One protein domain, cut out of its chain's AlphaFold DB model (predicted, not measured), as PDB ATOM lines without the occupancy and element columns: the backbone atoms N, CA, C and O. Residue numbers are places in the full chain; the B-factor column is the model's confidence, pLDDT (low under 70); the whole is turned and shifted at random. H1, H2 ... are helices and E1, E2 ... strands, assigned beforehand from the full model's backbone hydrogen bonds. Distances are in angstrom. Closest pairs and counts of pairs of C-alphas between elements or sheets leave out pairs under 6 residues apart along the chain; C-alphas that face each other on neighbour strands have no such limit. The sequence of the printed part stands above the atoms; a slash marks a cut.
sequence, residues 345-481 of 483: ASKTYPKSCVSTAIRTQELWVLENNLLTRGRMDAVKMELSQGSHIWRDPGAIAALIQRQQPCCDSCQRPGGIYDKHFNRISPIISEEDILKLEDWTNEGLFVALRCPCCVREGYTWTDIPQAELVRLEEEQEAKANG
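Overview. This is residues 345 to 481 of the 483 residues of the protein "CCHC-type domain-containing protein" of Zasmidium cellare ATCC 36951 (UniProt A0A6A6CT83). Two small antiparallel sheets, E1 E4 E3 and E2 E5, make the middle, with E2 next to E3 and E4. Helices H1, H2 and H3 gather at one end, past E1; H4 packs on both sheets with H5 beside it; H7 makes the far end, where residues 476 to 481 stick out. The printed part has 137 residues, with seven named helices and five named strands in the order H1 H2 H3 E1 H4 E2 E3 H5 E4 H6 E5 H7. The class is mixed, helices and strands. It is compact, with a radius of gyration of the C-alphas of 15.0 A, and rounded, spanning 40 by 35 by 31 A.

Arrangement. Residues 352 to 353 pair, antiparallel, with residues 390 to 391 of E1, residues 387 to 391. H1, residues 355 to 360, and H3, residues 373 to 384, are on the same face of the sheet of E1, E4, residues 445 to 449, and E3, residues 415 to 417. The closest C-alphas of H1 and E1 are those of Ser 355 and Ile 389, 5.1 A apart. H2, residues 362 to 367, and H3 form a helical hairpin and only just touch, with 3 pairs of C-alphas within 8 A; H3 touches H2 with residues 373 to 376 alone, and the closest C-alphas of the two are those of Leu 366 and Arg 373, 6.7 A apart. Inner strand E4 is antiparallel to E1, N 390 to O 446 being 2.8 A, and to E3, N 417 to O 445 being 2.7 A. H4, residues 395 to 400, only grazes this sheet and touches H5, residues 430 to 435, closest at the C-alphas of Ile 400 and Glu 430, 7.0 A apart. E2, residues 403 to 407, is antiparallel to E5, residues 458 to 462, N 406 to O 459 being 2.8 A. H6, residues 453 to 456, only grazes the sheet E1 E4 E3. H7, residues 465 to 479, touches no helix. Every O i to N i+4 pair is within hydrogen-bond range in H2, H3, H4, H5 and H7, and 1 of 2 in H1; H6 is too short for such a pair, and its one O i to N i+3 pair is not within range.

Along the chain. H1 begins at C-alpha 355, (-44.176, 27.311, -50.205). H3 measures 16.3 A from first to last C-alpha, E1 13.4 A and H7 21.0 A. H7 ends at C-alpha 479, (-14.229, 17.541, -59.807).

Size, cuts and confidence. The C-alphas farthest apart, those of Glu 367 and Ala 466, lie 42.6 A apart. The printed part has no cut. The link from E3 to H5 is long, 12 residues. Mean pLDDT of the printed part is 93.6, with residues 440 to 441 under 70.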
ATOM      1  N   ALA A 345     -27.797  28.872 -33.304       90.69
ATOM      2  CA  ALA A 345     -28.334  30.022 -34.026       90.69
ATOM      3  C   ALA A 345     -29.498  29.639 -34.958       90.69
ATOM      4  O   ALA A 345     -30.488  30.374 -35.012       90.69
ATOM      5  N   SER A 346     -29.440  28.485 -35.636       91.06
ATOM      6  CA  SER A 346     -30.531  28.040 -36.515       91.06
ATOM      7  C   SER A 346     -31.812  27.738 -35.735       91.06
ATOM      8  O   SER A 346     -32.902  28.042 -36.206       91.06
ATOM      9  N   LYS A 347     -31.715  27.251 -34.488       90.56
ATOM     10  CA  LYS A 347     -32.870  26.988 -33.600       90.56
ATOM     11  C   LYS A 347     -33.699  28.220 -33.226       90.56
ATOM     12  O   LYS A 347     -34.769  28.060 -32.642       90.56
ATOM     13  N   THR A 348     -33.243  29.431 -33.544       90.12
ATOM     14  CA  THR A 348     -33.952  30.676 -33.201       90.12
ATOM     15  C   THR A 348     -35.242  30.896 -33.992       90.12
ATOM     16  O   THR A 348     -36.075  31.696 -33.567       90.12
ATOM     17  N   TYR A 349     -35.446  30.198 -35.116       88.94
ATOM     18  CA  TYR A 349     -36.659  30.317 -35.926       88.94
ATOM     19  C   TYR A 349     -37.480  29.014 -35.950       88.94
ATOM     20  O   TYR A 349     -36.920  27.915 -35.920       88.94
ATOM     21  N   PRO A 350     -38.823  29.100 -36.030       91.62
ATOM     22  CA  PRO A 350     -39.673  27.919 -36.041       91.62
ATOM     23  C   PRO A 350     -39.637  27.203 -37.395       91.62
ATOM     24  O   PRO A 350     -39.547  27.827 -38.460       91.62
ATOM     25  N   LYS A 351     -39.808  25.877 -37.357       93.44
ATOM     26  CA  LYS A 351     -40.083  25.081 -38.557       93.44
ATOM     27  C   LYS A 351     -41.382  25.573 -39.200       93.44
ATOM     28  O   LYS A 351     -42.420  25.613 -38.548       93.44
ATOM     29  N   SER A 352     -41.339  25.935 -40.477       93.38
ATOM     30  CA  SER A 352     -42.509  26.471 -41.186       93.38
ATOM     31  C   SER A 352     -42.523  26.070 -42.658       93.38
ATOM     32  O   SER A 352     -41.482  25.954 -43.302       93.38
ATOM     33  N   CYS A 353     -43.716  25.833 -43.211       93.94
ATOM     34  CA  CYS A 353     -43.887  25.635 -44.649       93.94
ATOM     35  C   CYS A 353     -43.904  27.000 -45.344       93.94
ATOM     36  O   CYS A 353     -44.813  27.801 -45.132       93.94
ATOM     37  N   VAL A 354     -42.918  27.256 -46.201       94.12
ATOM     38  CA  VAL A 354     -42.706  28.557 -46.862       94.12
ATOM     39  C   VAL A 354     -43.137  28.559 -48.330       94.12
ATOM     40  O   VAL A 354     -42.973  29.553 -49.031       94.12
ATOM     41  N   SER A 355     -43.750  27.470 -48.804       94.62
ATOM     42  CA  SER A 355     -44.176  27.311 -50.205       94.62
ATOM     43  C   SER A 355     -45.072  28.459 -50.697       94.62
ATOM     44  O   SER A 355     -44.887  28.966 -51.803       94.62
ATOM     45  N   THR A 356     -46.039  28.892 -49.879       93.94
ATOM     46  CA  THR A 356     -46.925  30.020 -50.212       93.94
ATOM     47  C   THR A 356     -46.192  31.352 -50.103       93.94
ATOM     48  O   THR A 356     -46.334  32.182 -50.998       93.94
ATOM     49  N   ALA A 357     -45.370  31.529 -49.061       93.12
ATOM     50  CA  ALA A 357     -44.599  32.750 -48.831       93.12
ATOM     51  C   ALA A 357     -43.691  33.072 -50.029       93.12
ATOM     52  O   ALA A 357     -43.771  34.173 -50.572       93.12
ATOM     53  N   ILE A 358     -42.949  32.074 -50.528       92.38
ATOM     54  CA  ILE A 358     -42.089  32.182 -51.717       92.38
ATOM     55  C   ILE A 358     -42.883  32.659 -52.943       92.38
ATOM     56  O   ILE A 358     -42.416  33.509 -53.696       92.38
ATOM     57  N   ARG A 359     -44.108  32.152 -53.147       92.38
ATOM     58  CA  ARG A 359     -44.962  32.581 -54.270       92.38
ATOM     59  C   ARG A 359     -45.453  34.016 -54.102       92.38
ATOM     60  O   ARG A 359     -45.488  34.758 -55.076       92.38
ATOM     61  N   THR A 360     -45.850  34.399 -52.891       94.81
ATOM     62  CA  THR A 360     -46.388  35.739 -52.615       94.81
ATOM     63  C   THR A 360     -45.314  36.823 -52.585       94.81
ATOM     64  O   THR A 360     -45.611  37.972 -52.893       94.81
ATOM     65  N   GLN A 361     -44.076  36.466 -52.242       93.62
ATOM     66  CA  GLN A 361     -42.952  37.390 -52.084       93.62
ATOM     67  C   GLN A 361     -42.000  37.384 -53.288       93.62
ATOM     68  O   GLN A 361     -40.887  37.882 -53.185       93.62
ATOM     69  N   GLU A 362     -42.417  36.853 -54.442       94.56
ATOM     70  CA  GLU A 362     -41.570  36.761 -55.640       94.56
ATOM     71  C   GLU A 362     -40.901  38.089 -56.010       94.56
ATOM     72  O   GLU A 362     -39.701  38.111 -56.263       94.56
ATOM     73  N   LEU A 363     -41.673  39.180 -56.057       94.81
ATOM     74  CA  LEU A 363     -41.143  40.495 -56.421       94.81
ATOM     75  C   LEU A 363     -40.055  40.929 -55.441       94.81
ATOM     76  O   LEU A 363     -38.969  41.286 -55.873       94.81
ATOM     77  N   TRP A 364     -40.309  40.781 -54.140       93.62
ATOM     78  CA  TRP A 364     -39.341  41.112 -53.100       93.62
ATOM     79  C   TRP A 364     -38.065  40.260 -53.210       93.62
ATOM     80  O   TRP A 364     -36.963  40.796 -53.138       93.62
ATOM     81  N   VAL A 365     -38.190  38.951 -53.462       91.12
ATOM     82  CA  VAL A 365     -37.045  38.035 -53.650       91.12
ATOM     83  C   VAL A 365     -36.187  38.439 -54.856       91.12
ATOM     84  O   VAL A 365     -34.959  38.376 -54.788       91.12
ATOM     85  N   LEU A 366     -36.821  38.862 -55.955       93.56
ATOM     86  CA  LEU A 366     -36.126  39.304 -57.167       93.56
ATOM     87  C   LEU A 366     -35.496  40.695 -57.000       93.56
ATOM     88  O   LEU A 366     -34.355  40.890 -57.404       93.56
ATOM     89  N   GLU A 367     -36.207  41.645 -56.391       94.50
ATOM     90  CA  GLU A 367     -35.730  43.018 -56.156       94.50
ATOM     91  C   GLU A 367     -34.519  43.059 -55.216       94.50
ATOM     92  O   GLU A 367     -33.606  43.855 -55.421       94.50
ATOM     93  N   ASN A 368     -34.465  42.156 -54.232       90.19
ATOM     94  CA  ASN A 368     -33.329  42.025 -53.317       90.19
ATOM     95  C   ASN A 368     -32.201  41.134 -53.869       90.19
ATOM     96  O   ASN A 368     -31.247  40.845 -53.155       90.19
ATOM     97  N   ASN A 369     -32.284  40.695 -55.134       90.56
ATOM     98  CA  ASN A 369     -31.304  39.815 -55.784       90.56
ATOM     99  C   ASN A 369     -31.012  38.513 -55.012       90.56
ATOM    100  O   ASN A 369     -29.932  37.936 -55.147       90.56
ATOM    101  N   LEU A 370     -31.975  38.016 -54.228       89.00
ATOM    102  CA  LEU A 370     -31.820  36.750 -53.508       89.00
ATOM    103  C   LEU A 370     -31.805  35.570 -54.483       89.00
ATOM    104  O   LEU A 370     -31.053  34.610 -54.307       89.00
ATOM    105  N   LEU A 371     -32.605  35.660 -55.549       93.38
ATOM    106  CA  LEU A 371     -32.616  34.709 -56.656       93.38
ATOM    107  C   LEU A 371     -32.577  35.437 -57.990       93.38
ATOM    108  O   LEU A 371     -33.226  36.462 -58.184       93.38
ATOM    109  N   THR A 372     -31.886  34.841 -58.960       95.19
ATOM    110  CA  THR A 372     -32.038  35.251 -60.356       95.19
ATOM    111  C   THR A 372     -33.435  34.885 -60.857       95.19
ATOM    112  O   THR A 372     -34.046  33.919 -60.390       95.19
ATOM    113  N   ARG A 373     -33.932  35.609 -61.868       95.94
ATOM    114  CA  ARG A 373     -35.231  35.321 -62.499       95.94
ATOM    115  C   ARG A 373     -35.357  33.853 -62.916       95.94
ATOM    116  O   ARG A 373     -36.324  33.194 -62.549       95.94
ATOM    117  N   GLY A 374     -34.341  33.331 -63.607       96.38
ATOM    118  CA  GLY A 374     -34.320  31.938 -64.049       96.38
ATOM    119  C   GLY A 374     -34.352  30.940 -62.890       96.38
ATOM    120  O   GLY A 374     -35.032  29.918 -62.980       96.38
ATOM    121  N   ARG A 375     -33.680  31.239 -61.767       95.00
ATOM    122  CA  ARG A 375     -33.729  30.373 -60.581       95.00
ATOM    123  C   ARG A 375     -35.093  30.416 -59.904       95.00
ATOM    124  O   ARG A 375     -35.612  29.365 -59.543       95.00
ATOM    125  N   MET A 376     -35.698  31.596 -59.800       96.12
ATOM    126  CA  MET A 376     -37.048  31.744 -59.263       96.12
ATOM    127  C   MET A 376     -38.084  30.994 -60.111       96.12
ATOM    128  O   MET A 376     -38.957  30.317 -59.568       96.12
ATOM    129  N   ASP A 377     -37.965  31.042 -61.439       95.88
ATOM    130  CA  ASP A 377     -38.838  30.283 -62.338       95.88
ATOM    131  C   ASP A 377     -38.651  28.764 -62.161       95.88
ATOM    132  O   ASP A 377     -39.640  28.029 -62.126       95.88
ATOM    133  N   ALA A 378     -37.424  28.282 -61.931       95.31
ATOM    134  CA  ALA A 378     -37.171  26.880 -61.585       95.31
ATOM    135  C   ALA A 378     -37.815  26.478 -60.242       95.31
ATOM    136  O   ALA A 378     -38.462  25.435 -60.157       95.31
ATOM    137  N   VAL A 379     -37.714  27.323 -59.209       95.69
ATOM    138  CA  VAL A 379     -38.371  27.091 -57.908       95.69
ATOM    139  C   VAL A 379     -39.891  27.047 -58.064       95.69
ATOM    140  O   VAL A 379     -40.557  26.167 -57.519       95.69
ATOM    141  N   LYS A 380     -40.471  27.953 -58.856       95.81
ATOM    142  CA  LYS A 380     -41.905  27.931 -59.169       95.81
ATOM    143  C   LYS A 380     -42.321  26.669 -59.909       95.81
ATOM    144  O   LYS A 380     -43.377  26.118 -59.600       95.81
ATOM    145  N   MET A 381     -41.510  26.220 -60.863       95.62
ATOM    146  CA  MET A 381     -41.743  24.972 -61.582       95.62
ATOM    147  C   MET A 381     -41.762  23.789 -60.610       95.62
ATOM    148  O   MET A 381     -42.731  23.034 -60.622       95.62
ATOM    149  N   GLU A 382     -40.798  23.685 -59.696       94.62
ATOM    150  CA  GLU A 382     -40.802  22.670 -58.632       94.62
ATOM    151  C   GLU A 382     -42.072  22.741 -57.769       94.62
ATOM    152  O   GLU A 382     -42.780  21.747 -57.591       94.62
ATOM    153  N   LEU A 383     -42.439  23.937 -57.302       95.69
ATOM    154  CA  LEU A 383     -43.667  24.152 -56.532       95.69
ATOM    155  C   LEU A 383     -44.934  23.775 -57.321       95.69
ATOM    156  O   LEU A 383     -45.923  23.348 -56.728       95.69
ATOM    157  N   SER A 384     -44.950  23.963 -58.642       94.81
ATOM    158  CA  SER A 384     -46.076  23.574 -59.505       94.81
ATOM    159  C   SER A 384     -46.168  22.057 -59.703       94.81
ATOM    160  O   SER A 384     -47.259  21.524 -59.882       94.81
ATOM    161  N   GLN A 385     -45.037  21.355 -59.590       94.81
ATOM    162  CA  GLN A 385     -44.937  19.897 -59.671       94.81
ATOM    163  C   GLN A 385     -45.285  19.187 -58.348       94.81
ATOM    164  O   GLN A 385     -45.129  17.966 -58.246       94.81
ATOM    165  N   GLY A 386     -45.767  19.932 -57.349       94.81
ATOM    166  CA  GLY A 386     -46.147  19.407 -56.037       94.81
ATOM    167  C   GLY A 386     -44.981  19.293 -55.056       94.81
ATOM    168  O   GLY A 386     -45.070  18.524 -54.100       94.81
ATOM    169  N   SER A 387     -43.880  20.015 -55.293       96.25
ATOM    170  CA  SER A 387     -42.841  20.179 -54.282       96.25
ATOM    171  C   SER A 387     -43.329  21.114 -53.179       96.25
ATOM    172  O   SER A 387     -43.950  22.148 -53.431       96.25
ATOM    173  N   HIS A 388     -43.028  20.737 -51.945       96.50
ATOM    174  CA  HIS A 388     -43.283  21.525 -50.753       96.50
ATOM    175  C   HIS A 388     -41.953  21.903 -50.133       96.50
ATOM    176  O   HIS A 388     -41.051  21.072 -50.034       96.50
ATOM    177  N   ILE A 389     -41.835  23.176 -49.779       96.56
ATOM    178  CA  ILE A 389     -40.619  23.782 -49.261       96.56
ATOM    179  C   ILE A 389     -40.881  24.206 -47.821       96.56
ATOM    180  O   ILE A 389     -41.812  24.974 -47.545       96.56
ATOM    181  N   TRP A 390     -40.048  23.706 -46.920       96.25
ATOM    182  CA  TRP A 390     -39.986  24.087 -45.523       96.25
ATOM    183  C   TRP A 390     -38.720  24.862 -45.245       96.25
ATOM    184  O   TRP A 390     -37.693  24.673 -45.887       96.25
ATOM    185  N   ARG A 391     -38.807  25.695 -44.225       94.69
ATOM    186  CA  ARG A 391     -37.662  26.244 -43.532       94.69
ATOM    187  C   ARG A 391     -37.591  25.552 -42.183       94.69
ATOM    188  O   ARG A 391     -38.584  25.556 -41.457       94.69
ATOM    189  N   ASP A 392     -36.471  24.901 -41.890       95.12
ATOM    190  CA  ASP A 392     -36.336  24.047 -40.706       95.12
ATOM    191  C   ASP A 392     -35.019  24.327 -39.979       95.12
ATOM    192  O   ASP A 392     -33.956  24.200 -40.594       95.12
ATOM    193  N   PRO A 393     -35.066  24.706 -38.688       94.19
ATOM    194  CA  PRO A 393     -33.869  24.939 -37.879       94.19
ATOM    195  C   PRO A 393     -32.972  23.699 -37.743       94.19
ATOM    196  O   PRO A 393     -31.779  23.815 -37.468       94.19
ATOM    197  N   GLY A 394     -33.522  22.497 -37.938       95.44
ATOM    198  CA  GLY A 394     -32.798  21.233 -37.863       95.44
ATOM    199  C   GLY A 394     -31.932  20.917 -39.085       95.44
ATOM    200  O   GLY A 394     -31.146  19.976 -39.018       95.44
ATOM    201  N   ALA A 395     -32.028  21.677 -40.182       96.69
ATOM    202  CA  ALA A 395     -31.345  21.348 -41.437       96.69
ATOM    203  C   ALA A 395     -29.809  21.349 -41.321       96.69
ATOM    204  O   ALA A 395     -29.160  20.451 -41.853       96.69
ATOM    205  N   ILE A 396     -29.218  22.299 -40.583       96.19
ATOM    206  CA  ILE A 396     -27.761  22.322 -40.345       96.19
ATOM    207  C   ILE A 396     -27.321  21.096 -39.543       96.19
ATOM    208  O   ILE A 396     -26.351  20.434 -39.904       96.19
ATOM    209  N   ALA A 397     -28.050  20.769 -38.473       96.12
ATOM    210  CA  ALA A 397     -27.750  19.595 -37.661       96.12
ATOM    211  C   ALA A 397     -27.865  18.301 -38.485       96.12
ATOM    212  O   ALA A 397     -27.016  17.421 -38.349       96.12
ATOM    213  N   ALA A 398     -28.860  18.213 -39.370       96.81
ATOM    214  CA  ALA A 398     -29.037  17.087 -40.277       96.81
ATOM    215  C   ALA A 398     -27.875  16.951 -41.278       96.81
ATOM    216  O   ALA A 398     -27.396  15.841 -41.485       96.81
ATOM    217  N   LEU A 399     -27.364  18.055 -41.842       96.81
ATOM    218  CA  LEU A 399     -26.189  18.028 -42.727       96.81
ATOM    219  C   LEU A 399     -24.946  17.475 -42.018       96.81
ATOM    220  O   LEU A 399     -24.263  16.613 -42.567       96.81
ATOM    221  N   ILE A 400     -24.688  17.924 -40.786       95.81
ATOM    222  CA  ILE A 400     -23.562  17.441 -39.964       95.81
ATOM    223  C   ILE A 400     -23.723  15.947 -39.658       95.81
ATOM    224  O   ILE A 400     -22.762  15.188 -39.704       95.81
ATOM    225  N   GLN A 401     -24.955  15.504 -39.395       95.50
ATOM    226  CA  GLN A 401     -25.271  14.104 -39.107       95.50
ATOM    227  C   GLN A 401     -25.412  13.233 -40.365       95.50
ATOM    228  O   GLN A 401     -25.766  12.064 -40.242       95.50
ATOM    229  N   ARG A 402     -25.144  13.768 -41.567       96.38
ATOM    230  CA  ARG A 402     -25.316  13.058 -42.850       96.38
ATOM    231  C   ARG A 402     -26.730  12.485 -43.023       96.38
ATOM    232  O   ARG A 402     -26.922  11.392 -43.556       96.38
ATOM    233  N   GLN A 403     -27.727  13.239 -42.577       97.19
ATOM    234  CA  GLN A 403     -29.138  12.897 -42.689       97.19
ATOM    235  C   GLN A 403     -29.786  13.594 -43.882       97.19
ATOM    236  O   GLN A 403     -29.439  14.717 -44.251       97.19
ATOM    237  N   GLN A 404     -30.789  12.937 -44.457       96.81
ATOM    238  CA  GLN A 404     -31.648  13.509 -45.488       96.81
ATOM    239  C   GLN A 404     -33.104  13.577 -45.015       96.81
ATOM    240  O   GLN A 404     -33.546  12.720 -44.241       96.81
ATOM    241  N   PRO A 405     -33.869  14.578 -45.482       98.00
ATOM    242  CA  PRO A 405     -35.278  14.689 -45.147       98.00
ATOM    243  C   PRO A 405     -36.078  13.640 -45.927       98.00
ATOM    244  O   PRO A 405     -35.916  13.518 -47.140       98.00
ATOM    245  N   CYS A 406     -36.976  12.924 -45.258       97.62
ATOM    246  CA  CYS A 406     -37.850  11.915 -45.852       97.62
ATOM    247  C   CYS A 406     -39.296  12.150 -45.428       97.62
ATOM    248  O   CYS A 406     -39.583  12.462 -44.277       97.62
ATOM    249  N   CYS A 407     -40.233  12.009 -46.365       97.44
ATOM    250  CA  CYS A 407     -41.651  12.177 -46.060       97.44
ATOM    251  C   CYS A 407     -42.126  11.110 -45.063       97.44
ATOM    252  O   CYS A 407     -41.983   9.924 -45.342       97.44
ATOM    253  N   ASP A 408     -42.799  11.511 -43.982       96.06
ATOM    254  CA  ASP A 408     -43.180  10.587 -42.899       96.06
ATOM    255  C   ASP A 408     -44.114   9.462 -43.347       96.06
ATOM    256  O   ASP A 408     -44.009   8.323 -42.894       96.06
ATOM    257  N   SER A 409     -44.985   9.754 -44.313       96.62
ATOM    258  CA  SER A 409     -45.972   8.793 -44.804       96.62
ATOM    259  C   SER A 409     -45.408   7.809 -45.831       96.62
ATOM    260  O   SER A 409     -45.663   6.610 -45.750       96.62
ATOM    261  N   CYS A 410     -44.662   8.301 -46.823       96.50
ATOM    262  CA  CYS A 410     -44.235   7.490 -47.972       96.50
ATOM    263  C   CYS A 410     -42.730   7.222 -48.026       96.50
ATOM    264  O   CYS A 410     -42.278   6.537 -48.941       96.50
ATOM    265  N   GLN A 411     -41.959   7.798 -47.101       96.38
ATOM    266  CA  GLN A 411     -40.503   7.668 -46.998       96.38
ATOM    267  C   GLN A 411     -39.738   8.129 -48.251       96.38
ATOM    268  O   GLN A 411     -38.577   7.784 -48.451       96.38
ATOM    269  N   ARG A 412     -40.371   8.935 -49.118       96.19
ATOM    270  CA  ARG A 412     -39.703   9.520 -50.286       96.19
ATOM    271  C   ARG A 412     -38.674  10.562 -49.821       96.19
ATOM    272  O   ARG A 412     -39.075  11.467 -49.078       96.19
ATOM    273  N   PRO A 413     -37.415  10.486 -50.289       96.88
ATOM    274  CA  PRO A 413     -36.382  11.438 -49.912       96.88
ATOM    275  C   PRO A 413     -36.620  12.812 -50.545       96.88
ATOM    276  O   PRO A 413     -37.188  12.938 -51.635       96.88
ATOM    277  N   GLY A 414     -36.177  13.843 -49.840       96.94
ATOM    278  CA  GLY A 414     -36.115  15.227 -50.282       96.94
ATOM    279  C   GLY A 414     -34.681  15.719 -50.452       96.94
ATOM    280  O   GLY A 414     -33.734  14.945 -50.578       96.94
ATOM    281  N   GLY A 415     -34.521  17.038 -50.459       97.00
ATOM    282  CA  GLY A 415     -33.215  17.687 -50.493       97.00
ATOM    283  C   GLY A 415     -33.155  18.896 -49.572       97.00
ATOM    284  O   GLY A 415     -34.189  19.482 -49.245       97.00
ATOM    285  N   ILE A 416     -31.935  19.262 -49.187       97.62
ATOM    286  CA  ILE A 416     -31.624  20.509 -48.489       97.62
ATOM    287  C   ILE A 416     -31.065  21.488 -49.525       97.62
ATOM    288  O   ILE A 416     -30.317  21.092 -50.420       97.62
ATOM    289  N   TYR A 417     -31.459  22.751 -49.432       96.62
ATOM    290  CA  TYR A 417     -31.121  23.807 -50.371       96.62
ATOM    291  C   TYR A 417     -30.643  25.048 -49.618       96.62
ATOM    292  O   TYR A 417     -31.124  25.329 -48.520       96.62
ATOM    293  N   ASP A 418     -29.702  25.783 -50.207       95.31
ATOM    294  CA  ASP A 418     -29.241  27.069 -49.677       95.31
ATOM    295  C   ASP A 418     -30.250  28.203 -49.956       95.31
ATOM    296  O   ASP A 418     -31.282  28.001 -50.607       95.31
ATOM    297  N   LYS A 419     -29.928  29.426 -49.513       92.06
ATOM    298  CA  LYS A 419     -30.749  30.623 -49.770       92.06
ATOM    299  C   LYS A 419     -30.952  30.939 -51.260       92.06
ATOM    300  O   LYS A 419     -31.933  31.581 -51.627       92.06
ATOM    301  N   HIS A 420     -30.057  30.456 -52.122       92.44
ATOM    302  CA  HIS A 420     -30.122  30.593 -53.577       92.44
ATOM    303  C   HIS A 420     -30.815  29.393 -54.255       92.44
ATOM    304  O   HIS A 420     -30.799  29.250 -55.483       92.44
ATOM    305  N   PHE A 421     -31.446  28.525 -53.463       93.88
ATOM    306  CA  PHE A 421     -32.060  27.276 -53.889       93.88
ATOM    307  C   PHE A 421     -31.101  26.310 -54.588       93.88
ATOM    308  O   PHE A 421     -31.556  25.449 -55.338       93.88
ATOM    309  N   ASN A 422     -29.789  26.392 -54.388       94.69
ATOM    310  CA  ASN A 422     -28.857  25.365 -54.846       94.69
ATOM    311  C   ASN A 422     -28.961  24.153 -53.928       94.69
ATOM    312  O   ASN A 422     -28.963  24.291 -52.707       94.69
ATOM    313  N   ARG A 423     -29.067  22.957 -54.516       95.56
ATOM    314  CA  ARG A 423     -29.139  21.721 -53.732       95.56
ATOM    315  C   ARG A 423     -27.801  21.517 -53.026       95.56
ATOM    316  O   ARG A 423     -26.775  21.388 -53.690       95.56
ATOM    317  N   ILE A 424     -27.834  21.468 -51.702       96.81
ATOM    318  CA  ILE A 424     -26.669  21.187 -50.869       96.81
ATOM    319  C   ILE A 424     -26.456  19.676 -50.868       96.81
ATOM    320  O   ILE A 424     -27.386  18.899 -50.638       96.81
ATOM    321  N   SER A 425     -25.226  19.262 -51.160       95.94
ATOM    322  CA  SER A 425     -24.857  17.852 -51.098       95.94
ATOM    323  C   SER A 425     -24.865  17.369 -49.645       95.94
ATOM    324  O   SER A 425     -24.313  18.064 -48.791       95.94
ATOM    325  N   PRO A 426     -25.407  16.179 -49.336       94.06
ATOM    326  CA  PRO A 426     -25.356  15.640 -47.978       94.06
ATOM    327  C   PRO A 426     -23.937  15.386 -47.457       94.06
ATOM    328  O   PRO A 426     -23.729  15.349 -46.248       94.06
ATOM    329  N   ILE A 427     -22.965  15.245 -48.365       94.56
ATOM    330  CA  ILE A 427     -21.535  15.049 -48.073       94.56
ATOM    331  C   ILE A 427     -20.730  16.362 -48.044       94.56
ATOM    332  O   ILE A 427     -19.507  16.343 -48.084       94.56
ATOM    333  N   ILE A 428     -21.395  17.522 -47.954       96.06
ATOM    334  CA  ILE A 428     -20.736  18.832 -47.805       96.06
ATOM    335  C   ILE A 428     -19.716  18.839 -46.645       96.06
ATOM    336  O   ILE A 428     -19.965  18.248 -45.592       96.06
ATOM    337  N   SER A 429     -18.561  19.483 -46.833       96.00
ATOM    338  CA  SER A 429     -17.531  19.597 -45.791       96.00
ATOM    339  C   SER A 429     -18.037  20.411 -44.594       96.00
ATOM    340  O   SER A 429     -18.894  21.285 -44.747       96.00
ATOM    341  N   GLU A 430     -17.515  20.154 -43.394       95.62
ATOM    342  CA  GLU A 430     -17.898  20.939 -42.215       95.62
ATOM    343  C   GLU A 430     -17.480  22.416 -42.362       95.62
ATOM    344  O   GLU A 430     -18.219  23.316 -41.949       95.62
ATOM    345  N   GLU A 431     -16.358  22.702 -43.038       96.00
ATOM    346  CA  GLU A 431     -15.945  24.070 -43.360       96.00
ATOM    347  C   GLU A 431     -16.946  24.783 -44.273       96.00
ATOM    348  O   GLU A 431     -17.230  25.966 -44.074       96.00
ATOM    349  N   ASP A 432     -17.499  24.089 -45.265       96.06
ATOM    350  CA  ASP A 432     -18.502  24.672 -46.154       96.06
ATOM    351  C   ASP A 432     -19.858  24.800 -45.459       96.06
ATOM    352  O   ASP A 432     -20.542  25.807 -45.660       96.06
ATOM    353  N   ILE A 433     -20.211  23.878 -44.550       96.06
ATOM    354  CA  ILE A 433     -21.368  24.051 -43.660       96.06
ATOM    355  C   ILE A 433     -21.221  25.351 -42.872       96.06
ATOM    356  O   ILE A 433     -22.188  26.103 -42.777       96.06
ATOM    357  N   LEU A 434     -20.031  25.677 -42.353       95.31
ATOM    358  CA  LEU A 434     -19.773  26.937 -41.643       95.31
ATOM    359  C   LEU A 434     -19.886  28.189 -42.526       95.31
ATOM    360  O   LEU A 434     -20.177  29.257 -41.983       95.31
ATOM    361  N   LYS A 435     -19.790  28.068 -43.853       95.50
ATOM    362  CA  LYS A 435     -20.014  29.174 -44.803       95.50
ATOM    363  C   LYS A 435     -21.481  29.367 -45.193       95.50
ATOM    364  O   LYS A 435     -21.829  30.441 -45.666       95.50
ATOM    365  N   LEU A 436     -22.343  28.365 -44.988       95.12
ATOM    366  CA  LEU A 436     -23.771  28.474 -45.321       95.12
ATOM    367  C   LEU A 436     -24.446  29.609 -44.545       95.12
ATOM    368  O   LEU A 436     -24.303  29.723 -43.334       95.12
ATOM    369  N   GLU A 437     -25.223  30.442 -45.208       90.25
ATOM    370  CA  GLU A 437     -25.964  31.486 -44.511       90.25
ATOM    371  C   GLU A 437     -27.299  30.940 -43.997       90.25
ATOM    372  O   GLU A 437     -28.075  30.378 -44.769       90.25
ATOM    373  N   ASP A 438     -27.538  31.082 -42.689       84.38
ATOM    374  CA  ASP A 438     -28.766  30.642 -42.023       84.38
ATOM    375  C   ASP A 438     -29.215  31.682 -40.987       84.38
ATOM    376  O   ASP A 438     -28.801  31.691 -39.828       84.38
ATOM    377  N   TRP A 439     -30.012  32.631 -41.461       74.31
ATOM    378  CA  TRP A 439     -30.556  33.781 -40.749       74.31
ATOM    379  C   TRP A 439     -32.050  33.602 -40.499       74.31
ATOM    380  O   TRP A 439     -32.711  32.821 -41.178       74.31
ATOM    381  N   THR A 440     -32.626  34.397 -39.590       68.00
ATOM    382  CA  THR A 440     -34.052  34.371 -39.199       68.00
ATOM    383  C   THR A 440     -35.047  34.653 -40.326       68.00
ATOM    384  O   THR A 440     -36.199  34.239 -40.193       68.00
ATOM    385  N   ASN A 441     -34.621  35.255 -41.439       69.88
ATOM    386  CA  ASN A 441     -35.456  35.494 -42.625       69.88
ATOM    387  C   ASN A 441     -34.960  34.756 -43.881       69.88
ATOM    388  O   ASN A 441     -35.711  34.607 -44.841       69.88
ATOM    389  N   GLU A 442     -33.723  34.261 -43.863       72.06
ATOM    390  CA  GLU A 442     -33.036  33.661 -45.007       72.06
ATOM    391  C   GLU A 442     -32.287  32.437 -44.502       72.06
ATOM    392  O   GLU A 442     -31.251  32.583 -43.869       72.06
ATOM    393  N   GLY A 443     -32.829  31.239 -44.703       81.88
ATOM    394  CA  GLY A 443     -32.249  30.033 -44.119       81.88
ATOM    395  C   GLY A 443     -32.113  28.881 -45.090       81.88
ATOM    396  O   GLY A 443     -32.421  29.003 -46.277       81.88
ATOM    397  N   LEU A 444     -31.690  27.740 -44.555       95.25
ATOM    398  CA  LEU A 444     -31.712  26.494 -45.308       95.25
ATOM    399  C   LEU A 444     -33.152  26.046 -45.567       95.25
ATOM    400  O   LEU A 444     -34.012  26.036 -44.677       95.25
ATOM    401  N   PHE A 445     -33.400  25.633 -46.804       95.88
ATOM    402  CA  PHE A 445     -34.691  25.124 -47.232       95.88
ATOM    403  C   PHE A 445     -34.658  23.610 -47.360       95.88
ATOM    404  O   PHE A 445     -33.726  23.026 -47.905       95.88
ATOM    405  N   VAL A 446     -35.723  22.964 -46.914       97.19
ATOM    406  CA  VAL A 446     -35.968  21.543 -47.127       97.19
ATOM    407  C   VAL A 446     -37.065  21.420 -48.167       97.19
ATOM    408  O   VAL A 446     -38.163  21.921 -47.947       97.19
ATOM    409  N   ALA A 447     -36.797  20.763 -49.295       97.56
ATOM    410  CA  ALA A 447     -37.816  20.532 -50.315       97.56
ATOM    411  C   ALA A 447     -38.099  19.039 -50.492       97.56
ATOM    412  O   ALA A 447     -37.184  18.247 -50.728       97.56
ATOM    413  N   LEU A 448     -39.378  18.661 -50.422       97.62
ATOM    414  CA  LEU A 448     -39.848  17.310 -50.725       97.62
ATOM    415  C   LEU A 448     -40.901  17.352 -51.830       97.62
ATOM    416  O   LEU A 448     -41.880  18.093 -51.747       97.62
ATOM    417  N   ARG A 449     -40.739  16.488 -52.833       95.88
ATOM    418  CA  ARG A 449     -41.702  16.310 -53.924       95.88
ATOM    419  C   ARG A 449     -42.709  15.215 -53.587       95.88
ATOM    420  O   ARG A 449     -42.651  14.095 -54.112       95.88
ATOM    421  N   CYS A 450     -43.607  15.514 -52.655       94.38
ATOM    422  CA  CYS A 450     -44.626  14.569 -52.219       94.38
ATOM    423  C   CYS A 450     -45.909  15.273 -51.733       94.38
ATOM    424  O   CYS A 450     -45.835  16.156 -50.895       94.38
ATOM    425  N   PRO A 451     -47.110  14.858 -52.169       92.75
ATOM    426  CA  PRO A 451     -48.356  15.410 -51.630       92.75
ATOM    427  C   PRO A 451     -48.580  15.092 -50.140       92.75
ATOM    428  O   PRO A 451     -49.264  15.834 -49.440       92.75
ATOM    429  N   CYS A 452     -48.020  13.983 -49.644       94.25
ATOM    430  CA  CYS A 452     -48.248  13.510 -48.277       94.25
ATOM    431  C   CYS A 452     -47.595  14.411 -47.219       94.25
ATOM    432  O   CYS A 452     -48.146  14.570 -46.132       94.25
ATOM    433  N   CYS A 453     -46.449  15.026 -47.523       92.25
ATOM    434  CA  CYS A 453     -45.702  15.799 -46.530       92.25
ATOM    435  C   CYS A 453     -46.357  17.137 -46.166       92.25
ATOM    436  O   CYS A 453     -46.039  17.680 -45.116       92.25
ATOM    437  N   VAL A 454     -47.323  17.642 -46.945       90.31
ATOM    438  CA  VAL A 454     -48.127  18.816 -46.539       90.31
ATOM    439  C   VAL A 454     -48.858  18.572 -45.232       90.31
ATOM    440  O   VAL A 454     -48.981  19.479 -44.417       90.31
ATOM    441  N   ARG A 455     -49.387  17.357 -45.080       89.88
ATOM    442  CA  ARG A 455     -50.209  16.973 -43.941       89.88
ATOM    443  C   ARG A 455     -49.387  16.356 -42.829       89.88
ATOM    444  O   ARG A 455     -49.565  16.719 -41.681       89.88
ATOM    445  N   GLU A 456     -48.531  15.410 -43.195       91.94
ATOM    446  CA  GLU A 456     -47.850  14.550 -42.225       91.94
ATOM    447  C   GLU A 456     -46.450  15.071 -41.876       91.94
ATOM    448  O   GLU A 456     -45.842  14.592 -40.934       91.94
ATOM    449  N   GLY A 457     -45.921  16.044 -42.628       94.19
ATOM    450  CA  GLY A 457     -44.562  16.538 -42.440       94.19
ATOM    451  C   GLY A 457     -43.485  15.616 -43.023       94.19
ATOM    452  O   GLY A 457     -43.667  14.948 -44.052       94.19
ATOM    453  N   TYR A 458     -42.309  15.680 -42.408       97.31
ATOM    454  CA  TYR A 458     -41.135  14.890 -42.756       97.31
ATOM    455  C   TYR A 458     -40.227  14.729 -41.534       97.31
ATOM    456  O   TYR A 458     -40.175  15.604 -40.657       97.31
ATOM    457  N   THR A 459     -39.427  13.670 -41.572       97.31
ATOM    458  CA  THR A 459     -38.408  13.311 -40.587       97.31
ATOM    459  C   THR A 459     -37.033  13.278 -41.234       97.31
ATOM    460  O   THR A 459     -36.885  13.294 -42.457       97.31
ATOM    461  N   TRP A 460     -36.006  13.274 -40.393       97.69
ATOM    462  CA  TRP A 460     -34.623  13.101 -40.812       97.69
ATOM    463  C   TRP A 460     -34.264  11.621 -40.743       97.69
ATOM    464  O   TRP A 460     -34.553  10.953 -39.752       97.69
ATOM    465  N   THR A 461     -33.656  11.112 -41.807       97.00
ATOM    466  CA  THR A 461     -33.211   9.717 -41.898       97.00
ATOM    467  C   THR A 461     -31.736   9.679 -42.239       97.00
ATOM    468  O   THR A 461     -31.286  10.453 -43.089       97.00
ATOM    469  N   ASP A 462     -30.992   8.792 -41.582       96.81
ATOM    470  CA  ASP A 462     -29.580   8.575 -41.887       96.81
ATOM    471  C   ASP A 462     -29.439   8.086 -43.329       96.81
ATOM    472  O   ASP A 462     -30.173   7.198 -43.783       96.81
ATOM    473  N   ILE A 463     -28.501   8.672 -44.069       95.06
ATOM    474  CA  ILE A 463     -28.210   8.220 -45.425       95.06
ATOM    475  C   ILE A 463     -27.413   6.913 -45.323       95.06
ATOM    476  O   ILE A 463     -26.408   6.867 -44.610       95.06
ATOM    477  N   PRO A 464     -27.819   5.836 -46.020       94.81
ATOM    478  CA  PRO A 464     -27.064   4.589 -46.018       94.81
ATOM    479  C   PRO A 464     -25.613   4.807 -46.465       94.81
ATOM    480  O   PRO A 464     -25.377   5.488 -47.460       94.81
ATOM    481  N   GLN A 465     -24.644   4.163 -45.803       91.38
ATOM    482  CA  GLN A 465     -23.214   4.324 -46.118       91.38
ATOM    483  C   GLN A 465     -22.893   4.073 -47.599       91.38
ATOM    484  O   GLN A 465     -22.089   4.785 -48.187       91.38
ATOM    485  N   ALA A 466     -23.551   3.087 -48.218       93.88
ATOM    486  CA  ALA A 466     -23.376   2.794 -49.640       93.88
ATOM    487  C   ALA A 466     -23.793   3.967 -50.545       93.88
ATOM    488  O   ALA A 466     -23.187   4.177 -51.588       93.88
ATOM    489  N   GLU A 467     -24.808   4.737 -50.152       93.44
ATOM    490  CA  GLU A 467     -25.243   5.917 -50.902       93.44
ATOM    491  C   GLU A 467     -24.303   7.106 -50.664       93.44
ATOM    492  O   GLU A 467     -24.028   7.847 -51.601       93.44
ATOM    493  N   LEU A 468     -23.750   7.259 -49.454       91.69
ATOM    494  CA  LEU A 468     -22.721   8.273 -49.183       91.69
ATOM    495  C   LEU A 468     -21.482   8.063 -50.063       91.69
ATOM    496  O   LEU A 468     -21.060   9.006 -50.722       91.69
ATOM    497  N   VAL A 469     -20.980   6.826 -50.156       93.44
ATOM    498  CA  VAL A 469     -19.834   6.484 -51.020       93.44
ATOM    499  C   VAL A 469     -20.130   6.805 -52.485       93.44
ATOM    500  O   VAL A 469     -19.315   7.422 -53.161       93.44
ATOM    501  N   ARG A 470     -21.328   6.467 -52.981       95.00
ATOM    502  CA  ARG A 470     -21.724   6.806 -54.358       95.00
ATOM    503  C   ARG A 470     -21.771   8.313 -54.600       95.00
ATOM    504  O   ARG A 470     -21.374   8.774 -55.666       95.00
ATOM    505  N   LEU A 471     -22.260   9.086 -53.631       90.56
ATOM    506  CA  LEU A 471     -22.279  10.546 -53.728       90.56
ATOM    507  C   LEU A 471     -20.860  11.133 -53.727       90.56
ATOM    508  O   LEU A 471     -20.627  12.117 -54.430       90.56
ATOM    509  N   GLU A 472     -19.931  10.542 -52.970       91.25
ATOM    510  CA  GLU A 472     -18.513  10.931 -52.943       91.25
ATOM    511  C   GLU A 472     -17.860  10.662 -54.303       91.25
ATOM    512  O   GLU A 472     -17.312  11.586 -54.905       91.25
ATOM    513  N   GLU A 473     -18.040   9.459 -54.857       93.50
ATOM    514  CA  GLU A 473     -17.568   9.095 -56.199       93.50
ATOM    515  C   GLU A 473     -18.131  10.039 -57.281       93.50
ATOM    516  O   GLU A 473     -17.403  10.497 -58.163       93.50
ATOM    517  N   GLU A 474     -19.420  10.396 -57.208       92.88
ATOM    518  CA  GLU A 474     -20.031  11.360 -58.130       92.88
ATOM    519  C   GLU A 474     -19.450  12.777 -57.992       92.88
ATOM    520  O   GLU A 474     -19.373  13.513 -58.983       92.88
ATOM    521  N   GLN A 475     -19.086  13.203 -56.779       88.62
ATOM    522  CA  GLN A 475     -18.441  14.498 -56.560       88.62
ATOM    523  C   GLN A 475     -17.007  14.510 -57.085       88.62
ATOM    524  O   GLN A 475     -16.624  15.473 -57.751       88.62
ATOM    525  N   GLU A 476     -16.246  13.443 -56.850       89.75
ATOM    526  CA  GLU A 476     -14.893  13.279 -57.381       89.75
ATOM    527  C   GLU A 476     -14.896  13.228 -58.913       89.75
ATOM    528  O   GLU A 476     -14.102  13.917 -59.556       89.75
ATOM    529  N   ALA A 477     -15.837  12.500 -59.522       92.94
ATOM    530  CA  ALA A 477     -15.997  12.456 -60.975       92.94
ATOM    531  C   ALA A 477     -16.273  13.852 -61.566       92.94
ATOM    532  O   ALA A 477     -15.641  14.252 -62.550       92.94
ATOM    533  N   LYS A 478     -17.154  14.637 -60.925       91.19
ATOM    534  CA  LYS A 478     -17.434  16.033 -61.313       91.19
ATOM    535  C   LYS A 478     -16.211  16.936 -61.143       91.19
ATOM    536  O   LYS A 478     -15.963  17.773 -62.011       91.19
ATOM    537  N   ALA A 479     -15.449  16.773 -60.060       86.88
ATOM    538  CA  ALA A 479     -14.229  17.541 -59.807       86.88
ATOM    539  C   ALA A 479     -13.129  17.234 -60.839       86.88
ATOM    540  O   ALA A 479     -12.434  18.142 -61.289       86.88
ATOM    541  N   ASN A 480     -13.038  15.980 -61.284       93.81
ATOM    542  CA  ASN A 480     -12.081  15.527 -62.296       93.81
ATOM    543  C   ASN A 480     -12.487  15.878 -63.738       93.81
ATOM    544  O   ASN A 480     -11.804  15.490 -64.686       93.81
ATOM    545  N   GLY A 481     -13.590  16.608 -63.931       90.19
ATOM    546  CA  GLY A 481     -14.036  17.051 -65.252       90.19
ATOM    547  C   GLY A 481     -14.481  15.915 -66.175       90.19
ATOM    548  O   GLY A 481     -14.582  16.131 -67.385       90.19
TER     549      GLY A 481